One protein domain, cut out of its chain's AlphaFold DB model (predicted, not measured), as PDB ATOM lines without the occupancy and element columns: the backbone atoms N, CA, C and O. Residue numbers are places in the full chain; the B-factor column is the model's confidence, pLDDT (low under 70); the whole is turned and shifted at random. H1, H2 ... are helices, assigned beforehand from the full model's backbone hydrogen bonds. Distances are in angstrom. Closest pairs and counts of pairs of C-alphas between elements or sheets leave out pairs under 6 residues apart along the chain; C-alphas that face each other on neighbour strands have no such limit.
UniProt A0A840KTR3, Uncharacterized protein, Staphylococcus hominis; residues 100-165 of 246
ATOM      1  N   ASN A 100      45.088  19.134  26.230       63.28
ATOM      2  CA  ASN A 100      45.351  20.566  26.313       63.28
ATOM      3  C   ASN A 100      46.604  20.888  25.480       63.28
ATOM      4  O   ASN A 100      47.719  20.900  25.998       63.28
ATOM      5  N   VAL A 101      46.422  21.033  24.163       72.88
ATOM      6  CA  VAL A 101      47.503  21.339  23.218       72.88
ATOM      7  C   VAL A 101      47.950  22.788  23.402       72.88
ATOM      8  O   VAL A 101      47.137  23.710  23.332       72.88
ATOM      9  N   ASP A 102      49.254  22.988  23.597       82.00
ATOM     10  CA  ASP A 102      49.875  24.313  23.638       82.00
ATOM     11  C   ASP A 102      49.919  24.928  22.230       82.00
ATOM     12  O   ASP A 102      50.877  24.763  21.470       82.00
ATOM     13  N   VAL A 103      48.860  25.661  21.883       82.75
ATOM     14  CA  VAL A 103      48.743  26.352  20.591       82.75
ATOM     15  C   VAL A 103      49.731  27.505  20.408       82.75
ATOM     16  O   VAL A 103      49.839  28.014  19.294       82.75
ATOM     17  N   THR A 104      50.477  27.908  21.446       82.12
ATOM     18  CA  THR A 104      51.545  28.919  21.318       82.12
ATOM     19  C   THR A 104      52.828  28.342  20.717       82.12
ATOM     20  O   THR A 104      53.676  29.083  20.225       82.12
ATOM     21  N   ASN A 105      52.973  27.013  20.725       86.25
ATOM     22  CA  ASN A 105      54.254  26.333  20.543       86.25
ATOM     23  C   ASN A 105      54.141  25.131  19.589       86.25
ATOM     24  O   ASN A 105      54.746  24.080  19.809       86.25
ATOM     25  N   ILE A 106      53.343  25.282  18.527       91.44
ATOM     26  CA  ILE A 106      53.195  24.285  17.461       91.44
ATOM     27  C   ILE A 106      54.535  24.131  16.724       91.44
ATOM     28  O   ILE A 106      55.035  25.097  16.147       91.44
ATOM     29  N   LYS A 107      55.116  22.923  16.747       91.00
ATOM     30  CA  LYS A 107      56.429  22.598  16.140       91.00
ATOM     31  C   LYS A 107      56.384  21.514  15.068       91.00
ATOM     32  O   LYS A 107      57.391  21.265  14.414       91.00
ATOM     33  N   ASP A 108      55.249  20.849  14.914       93.88
ATOM     34  CA  ASP A 108      55.063  19.758  13.968       93.88
ATOM     35  C   ASP A 108      53.660  19.810  13.352       93.88
ATOM     36  O   ASP A 108      52.724  20.398  13.905       93.88
ATOM     37  N   ARG A 109      53.528  19.185  12.181       94.62
ATOM     38  CA  ARG A 109      52.291  19.219  11.403       94.62
ATOM     39  C   ARG A 109      51.176  18.359  11.988       94.62
ATOM     40  O   ARG A 109      50.024  18.758  11.891       94.62
ATOM     41  N   GLY A 110      51.499  17.230  12.618       95.00
ATOM     42  CA  GLY A 110      50.494  16.341  13.205       95.00
ATOM     43  C   GLY A 110      49.752  17.020  14.355       95.00
ATOM     44  O   GLY A 110      48.524  16.968  14.420       95.00
ATOM     45  N   THR A 111      50.480  17.747  15.207       94.00
ATOM     46  CA  THR A 111      49.886  18.582  16.258       94.00
ATOM     47  C   THR A 111      49.009  19.681  15.654       94.00
ATOM     48  O   THR A 111      47.861  19.815  16.079       94.00
ATOM     49  N   LEU A 112      49.481  20.410  14.630       95.94
ATOM     50  CA  LEU A 112      48.670  21.423  13.937       95.94
ATOM     51  C   LEU A 112      47.368  20.831  13.376       95.94
ATOM     52  O   LEU A 112      46.278  21.286  13.714       95.94
ATOM     53  N   GLU A 113      47.475  19.795  12.552       96.00
ATOM     54  CA  GLU A 113      46.358  19.137  11.872       96.00
ATOM     55  C   GLU A 113      45.325  18.580  12.867       96.00
ATOM     56  O   GLU A 113      44.111  18.702  12.664       96.00
ATOM     57  N   SER A 114      45.798  18.053  14.005       94.94
ATOM     58  CA  SER A 114      44.935  17.585  15.093       94.94
ATOM     59  C   SER A 114      44.055  18.697  15.682       94.94
ATOM     60  O   SER A 114      42.911  18.410  16.053       94.94
ATOM     61  N   VAL A 115      44.559  19.942  15.714       95.19
ATOM     62  CA  VAL A 115      43.864  21.153  16.184       95.19
ATOM     63  C   VAL A 115      42.952  21.728  15.098       95.19
ATOM     64  O   VAL A 115      41.773  21.965  15.370       95.19
ATOM     65  N   ILE A 116      43.444  21.885  13.864       97.00
ATOM     66  CA  ILE A 116      42.686  22.425  12.719       97.00
ATOM     67  C   ILE A 116      41.405  21.614  12.466       97.00
ATOM     68  O   ILE A 116      40.300  22.165  12.473       97.00
ATOM     69  N   TYR A 117      41.525  20.290  12.352       96.75
ATOM     70  CA  TYR A 117      40.377  19.383  12.232       96.75
ATOM     71  C   TYR A 117      39.884  18.875  13.601       96.75
ATOM     72  O   TYR A 117      39.240  17.827  13.698       96.75
ATOM     73  N   GLY A 118      40.250  19.554  14.691       91.94
ATOM     74  CA  GLY A 118      39.873  19.230  16.066       91.94
ATOM     75  C   GLY A 118      38.641  19.987  16.560       91.94
ATOM     76  O   GLY A 118      38.161  20.933  15.930       91.94
ATOM     77  N   ASN A 119      38.151  19.585  17.736       94.19
ATOM     78  CA  ASN A 119      37.054  20.253  18.441       94.19
ATOM     79  C   ASN A 119      37.579  21.425  19.294       94.19
ATOM     80  O   ASN A 119      37.529  21.391  20.523       94.19
ATOM     81  N   TYR A 120      38.130  22.430  18.615       93.06
ATOM     82  CA  TYR A 120      38.603  23.695  19.186       93.06
ATOM     83  C   TYR A 120      37.794  24.856  18.595       93.06
ATOM     84  O   TYR A 120      37.247  24.724  17.497       93.06
ATOM     85  N   SER A 121      37.729  25.997  19.288       95.06
ATOM     86  CA  SER A 121      37.144  27.211  18.710       95.06
ATOM     87  C   SER A 121      37.985  27.711  17.538       95.06
ATOM     88  O   SER A 121      39.205  27.529  17.509       95.06
ATOM     89  N   GLU A 122      37.348  28.383  16.580       94.94
ATOM     90  CA  GLU A 122      38.036  28.848  15.372       94.94
ATOM     91  C   GLU A 122      39.179  29.822  15.700       94.94
ATOM     92  O   GLU A 122      40.255  29.731  15.122       94.94
ATOM     93  N   THR A 123      39.018  30.650  16.737       93.75
ATOM     94  CA  THR A 123      40.081  31.501  17.299       93.75
ATOM     95  C   THR A 123      41.331  30.716  17.710       93.75
ATOM     96  O   THR A 123      42.445  31.108  17.371       93.75
ATOM     97  N   THR A 124      41.168  29.578  18.388       93.69
ATOM     98  CA  THR A 124      42.274  28.702  18.808       93.69
ATOM     99  C   THR A 124      42.929  28.001  17.614       93.69
ATOM    100  O   THR A 124      44.142  27.797  17.613       93.69
ATOM    101  N   LYS A 125      42.160  27.683  16.565       96.50
ATOM    102  CA  LYS A 125      42.696  27.124  15.313       96.50
ATOM    103  C   LYS A 125      43.496  28.152  14.514       96.50
ATOM    104  O   LYS A 125      44.591  27.832  14.063       96.50
ATOM    105  N   ILE A 126      42.991  29.383  14.395       95.62
ATOM    106  CA  ILE A 126      43.688  30.510  13.758       95.62
ATOM    107  C   ILE A 126      44.996  30.810  14.505       95.62
ATOM    108  O   ILE A 126      46.040  30.960  13.878       95.62
ATOM    109  N   GLN A 127      44.982  30.811  15.844       95.12
ATOM    110  CA  GLN A 127      46.198  30.954  16.653       95.12
ATOM    111  C   GLN A 127      47.206  29.821  16.399       95.12
ATOM    112  O   GLN A 127      48.379  30.099  16.157       95.12
ATOM    113  N   ALA A 128      46.766  28.558  16.398       96.44
ATOM    114  CA  ALA A 128      47.638  27.417  16.111       96.44
ATOM    115  C   ALA A 128      48.245  27.484  14.697       96.44
ATOM    116  O   ALA A 128      49.438  27.233  14.533       96.44
ATOM    117  N   TYR A 129      47.450  27.874  13.694       96.88
ATOM    118  CA  TYR A 129      47.898  28.114  12.321       96.88
ATOM    119  C   TYR A 129      48.949  29.230  12.249       96.88
ATOM    120  O   TYR A 129      50.056  28.993  11.766       96.88
ATOM    121  N   ASN A 130      48.655  30.410  12.801       95.00
ATOM    122  CA  ASN A 130      49.567  31.557  12.789       95.00
ATOM    123  C   ASN A 130      50.901  31.235  13.483       95.00
ATOM    124  O   ASN A 130      51.963  31.562  12.956       95.00
ATOM    125  N   ASN A 131      50.864  30.537  14.623       95.12
ATOM    126  CA  ASN A 131      52.077  30.115  15.326       95.12
ATOM    127  C   ASN A 131      52.850  29.032  14.557       95.12
ATOM    128  O   ASN A 131      54.077  29.037  14.576       95.12
ATOM    129  N   ALA A 132      52.175  28.136  13.830       96.25
ATOM    130  CA  ALA A 132      52.836  27.154  12.972       96.25
ATOM    131  C   ALA A 132      53.528  27.796  11.755       96.25
ATOM    132  O   ALA A 132      54.638  27.387  11.411       96.25
ATOM    133  N   VAL A 133      52.917  28.820  11.144       94.62
ATOM    134  CA  VAL A 133      53.546  29.638  10.089       94.62
ATOM    135  C   VAL A 133      54.752  30.398  10.655       94.62
ATOM    136  O   VAL A 133      55.848  30.300  10.109       94.62
ATOM    137  N   ALA A 134      54.595  31.083  11.794       94.19
ATOM    138  CA  ALA A 134      55.677  31.833  12.441       94.19
ATOM    139  C   ALA A 134      56.858  30.944  12.888       94.19
ATOM    140  O   ALA A 134      58.012  31.366  12.816       94.19
ATOM    141  N   ASN A 135      56.585  29.701  13.300       93.62
ATOM    142  CA  ASN A 135      57.598  28.701  13.650       93.62
ATOM    143  C   ASN A 135      58.189  27.960  12.428       93.62
ATOM    144  O   ASN A 135      59.066  27.115  12.609       93.62
ATOM    145  N   GLY A 136      57.725  28.237  11.202       93.44
ATOM    146  CA  GLY A 136      58.221  27.606   9.972       93.44
ATOM    147  C   GLY A 136      57.813  26.136   9.778       93.44
ATOM    148  O   GLY A 136      58.492  25.402   9.064       93.44
ATOM    149  N   VAL A 137      56.724  25.690  10.414       96.38
ATOM    150  CA  VAL A 137      56.174  24.317  10.309       96.38
ATOM    151  C   VAL A 137      55.386  24.116   9.001       96.38
ATOM    152  O   VAL A 137      55.257  22.996   8.489       96.38
ATOM    153  N   ILE A 138      54.854  25.216   8.468       96.00
ATOM    154  CA  ILE A 138      54.175  25.353   7.174       96.00
ATOM    155  C   ILE A 138      54.523  26.731   6.576       96.00
ATOM    156  O   ILE A 138      54.779  27.664   7.341       96.00
ATOM    157  N   PRO A 139      54.523  26.901   5.240       95.88
ATOM    158  CA  PRO A 139      54.547  28.228   4.626       95.88
ATOM    159  C   PRO A 139      53.195  28.937   4.806       95.88
ATOM    160  O   PRO A 139      52.197  28.307   5.147       95.88
ATOM    161  N   GLN A 140      53.141  30.240   4.524       93.94
ATOM    162  CA  GLN A 140      51.887  30.997   4.537       93.94
ATOM    163  C   GLN A 140      51.072  30.756   3.253       93.94
ATOM    164  O   GLN A 140      51.502  31.115   2.151       93.94
ATOM    165  N   GLY A 141      49.882  30.172   3.414       93.50
ATOM    166  CA  GLY A 141      48.859  30.054   2.373       93.50
ATOM    167  C   GLY A 141      48.214  31.394   2.002       93.50
ATOM    168  O   GLY A 141      48.257  32.356   2.763       93.50
ATOM    169  N   ASN A 142      47.572  31.440   0.836       93.75
ATOM    170  CA  ASN A 142      47.021  32.644   0.199       93.75
ATOM    171  C   ASN A 142      45.662  33.117   0.754       93.75
ATOM    172  O   ASN A 142      45.109  34.106   0.276       93.75
ATOM    173  N   VAL A 143      45.082  32.398   1.719       92.88
ATOM    174  CA  VAL A 143      43.762  32.704   2.291       92.88
ATOM    175  C   VAL A 143      43.927  33.641   3.488       92.88
ATOM    176  O   VAL A 143      44.463  33.235   4.516       92.88
ATOM    177  N   MET A 144      43.448  34.883   3.354       87.56
ATOM    178  CA  MET A 144      43.456  35.887   4.432       87.56
ATOM    179  C   MET A 144      42.233  35.817   5.355       87.56
ATOM    180  O   MET A 144      42.335  36.166   6.526       87.56
ATOM    181  N   GLU A 145      41.084  35.372   4.840       87.00
ATOM    182  CA  GLU A 145      39.800  35.380   5.548       87.00
ATOM    183  C   GLU A 145      39.118  34.008   5.497       87.00
ATOM    184  O   GLU A 145      39.220  33.284   4.504       87.00
ATOM    185  N   GLY A 146      38.377  33.669   6.554       92.12
ATOM    186  CA  GLY A 146      37.649  32.404   6.683       92.12
ATOM    187  C   GLY A 146      38.221  31.478   7.765       92.12
ATOM    188  O   GLY A 146      38.947  31.933   8.649       92.12
ATOM    189  N   PRO A 147      37.863  30.179   7.750       96.44
ATOM    190  CA  PRO A 147      38.316  29.221   8.754       96.44
ATOM    191  C   PRO A 147      39.790  28.844   8.562       96.44
ATOM    192  O   PRO A 147      40.292  28.745   7.437       96.44
ATOM    193  N   ALA A 148      40.468  28.519   9.660       96.88
ATOM    194  CA  ALA A 148      41.873  28.123   9.671       96.88
ATOM    195  C   ALA A 148      42.148  26.841   8.862       96.88
ATOM    196  O   ALA A 148      43.273  26.636   8.414       96.88
ATOM    197  N   SER A 149      41.137  25.997   8.621       97.44
ATOM    198  CA  SER A 149      41.260  24.854   7.707       97.44
ATOM    199  C   SER A 149      41.499  25.284   6.259       97.44
ATOM    200  O   SER A 149      42.349  24.700   5.597       97.44
ATOM    201  N   ALA A 150      40.847  26.349   5.779       97.50
ATOM    202  CA  ALA A 150      41.069  26.863   4.425       97.50
ATOM    203  C   ALA A 150      42.468  27.492   4.276       97.50
ATOM    204  O   ALA A 150      43.122  27.327   3.242       97.50
ATOM    205  N   ALA A 151      42.953  28.160   5.329       96.94
ATOM    206  CA  ALA A 151      44.309  28.701   5.391       96.94
ATOM    207  C   ALA A 151      45.377  27.589   5.446       96.94
ATOM    208  O   ALA A 151      46.353  27.628   4.690       96.94
ATOM    209  N   TYR A 152      45.154  26.542   6.250       97.69
ATOM    210  CA  TYR A 152      45.984  25.333   6.276       97.69
ATOM    211  C   TYR A 152      46.017  24.639   4.906       97.69
ATOM    212  O   TYR A 152      47.092  24.374   4.373       97.69
ATOM    213  N   GLU A 153      44.863  24.426   4.274       97.06
ATOM    214  CA  GLU A 153      44.767  23.773   2.965       97.06
ATOM    215  C   GLU A 153      45.434  24.586   1.846       97.06
ATOM    216  O   GLU A 153      46.102  24.003   0.995       97.06
ATOM    217  N   SER A 154      45.328  25.923   1.843       97.25
ATOM    218  CA  SER A 154      46.105  26.756   0.909       97.25
ATOM    219  C   SER A 154      47.605  26.705   1.211       97.25
ATOM    220  O   SER A 154      48.402  26.663   0.281       97.25
ATOM    221  N   SER A 155      48.008  26.595   2.478       96.00
ATOM    222  CA  SER A 155      49.421  26.419   2.850       96.00
ATOM    223  C   SER A 155      50.002  25.108   2.316       96.00
ATOM    224  O   SER A 155      51.123  25.100   1.812       96.00
ATOM    225  N   LEU A 156      49.227  24.017   2.327       96.38
ATOM    226  CA  LEU A 156      49.613  22.748   1.696       96.38
ATOM    227  C   LEU A 156      49.728  22.870   0.163       96.38
ATOM    228  O   LEU A 156      50.628  22.280  -0.441       96.38
ATOM    229  N   ARG A 157      48.853  23.653  -0.486       96.62
ATOM    230  CA  ARG A 157      48.927  23.916  -1.938       96.62
ATOM    231  C   ARG A 157      50.099  24.830  -2.310       96.62
ATOM    232  O   ARG A 157      50.725  24.602  -3.342       96.62
ATOM    233  N   VAL A 158      50.441  25.798  -1.462       95.12
ATOM    234  CA  VAL A 158      51.643  26.636  -1.596       95.12
ATOM    235  C   VAL A 158      52.915  25.803  -1.415       95.12
ATOM    236  O   VAL A 158      53.815  25.873  -2.247       95.12
ATOM    237  N   GLU A 159      52.985  24.961  -0.382       93.94
ATOM    238  CA  GLU A 159      54.150  24.104  -0.118       93.94
ATOM    239  C   GLU A 159      54.408  23.085  -1.236       93.94
ATOM    240  O   GLU A 159      55.547  22.880  -1.651       93.94
ATOM    241  N   SER A 160      53.346  22.462  -1.753       95.31
ATOM    242  CA  SER A 160      53.430  21.515  -2.872       95.31
ATOM    243  C   SER A 160      53.631  22.184  -4.240       95.31
ATOM    244  O   SER A 160      53.733  21.485  -5.249       95.31
ATOM    245  N   GLY A 161      53.687  23.520  -4.300       93.00
ATOM    246  CA  GLY A 161      53.853  24.290  -5.537       93.00
ATOM    247  C   GLY A 161      52.642  24.267  -6.477       93.00
ATOM    248  O   GLY A 161      52.768  24.655  -7.639       93.00
ATOM    249  N   GLN A 162      51.475  23.816  -6.001       92.56
ATOM    250  CA  GLN A 162      50.203  23.902  -6.730       92.56
ATOM    251  C   GLN A 162      49.679  25.345  -6.782       92.56
ATOM    252  O   GLN A 162      49.093  25.762  -7.779       92.56
ATOM    253  N   GLU A 163      49.926  26.115  -5.723       90.06
ATOM    254  CA  GLU A 163      49.757  27.565  -5.672       90.06
ATOM    255  C   GLU A 163      51.134  28.230  -5.530       90.06
ATOM    256  O   GLU A 163      52.024  27.701  -4.868       90.06
ATOM    257  N   LYS A 164      51.320  29.420  -6.111       90.38
ATOM    258  CA  LYS A 164      52.403  30.316  -5.675       90.38
ATOM    259  C   LYS A 164      51.929  31.067  -4.433       90.38
ATOM    260  O   LYS A 164      50.766  31.463  -4.390       90.38
ATOM    261  N   SER A 165      52.809  31.293  -3.458       88.81
ATOM    262  CA  SER A 165      52.501  32.220  -2.363       88.81
ATOM    263  C   SER A 165      52.436  33.651  -2.899       88.81
ATOM    264  O   SER A 165      53.317  34.058  -3.656       88.81
TER     265      SER A 165
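Overview. This is residues 100 to 165 of the 246 residues of an uncharacterized protein of Staphylococcus hominis (UniProt A0A840KTR3). H1 and H2 make a short helical hairpin, side by side, and H3 packs on the pair with its first residues, 148 to 152, alone, the three helix centres making a triangle. Residues 135 to 147 fold back from the end of H2 to the start of H3. The printed part has 66 residues with three named helices, H1, H2 and H3 in chain order, and no named strand; the class is all helix. It is compact, with a radius of gyration of the C-alphas of 10.8 A, and elongated, spanning 34 by 22 by 16 A.

Arrangement. Look first at H1, residues 109 to 116, and H2, residues 122 to 134: they form a hairpin, touch, and run opposite ways at a shallow tilt of 25 degrees, their closest C-alphas, those of Ile 116 and Lys 125, 5.4 A apart. Then go to H3, residues 148 to 159, which touches H2 with residues 148 to 152 alone; the closest C-alphas, those of Ile 126 and Ala 148, are 5.1 A apart. H2 and H3 run the same way at a shallow tilt of 25 degrees. H3 only just touches H1, with 3 pairs of C-alphas within 8 A, again with residues 148 to 152 alone; the closest are Ile 116 and Ser 149, 5.7 A. H1 and H3 run opposite ways at a shallow tilt of 31 degrees. In H1, H2 and H3 every O i to N i+4 pair is within hydrogen-bond range.

Along the chain. Find C-alpha 109 at (52.291, 19.219, 11.403); from there H1 runs 10.2 A to C-alpha 116. H2 begins at C-alpha 122 at (38.036, 28.848, 15.372) and runs 18.1 A to C-alpha 134. H3 runs 16.2 A from C-alpha 148 to C-alpha 159 at (54.150, 24.104, -0.118).

Size, cuts and confidence. The two C-alphas farthest apart, those of Asn 100 and Lys 164, are 34.2 A apart. The printed part has no cut; the link from H1 to H2 is tight, and that from H2 to H3, 13 residues, is long. The mean pLDDT of the printed part is 93.0, and residue 100 alone is under 70.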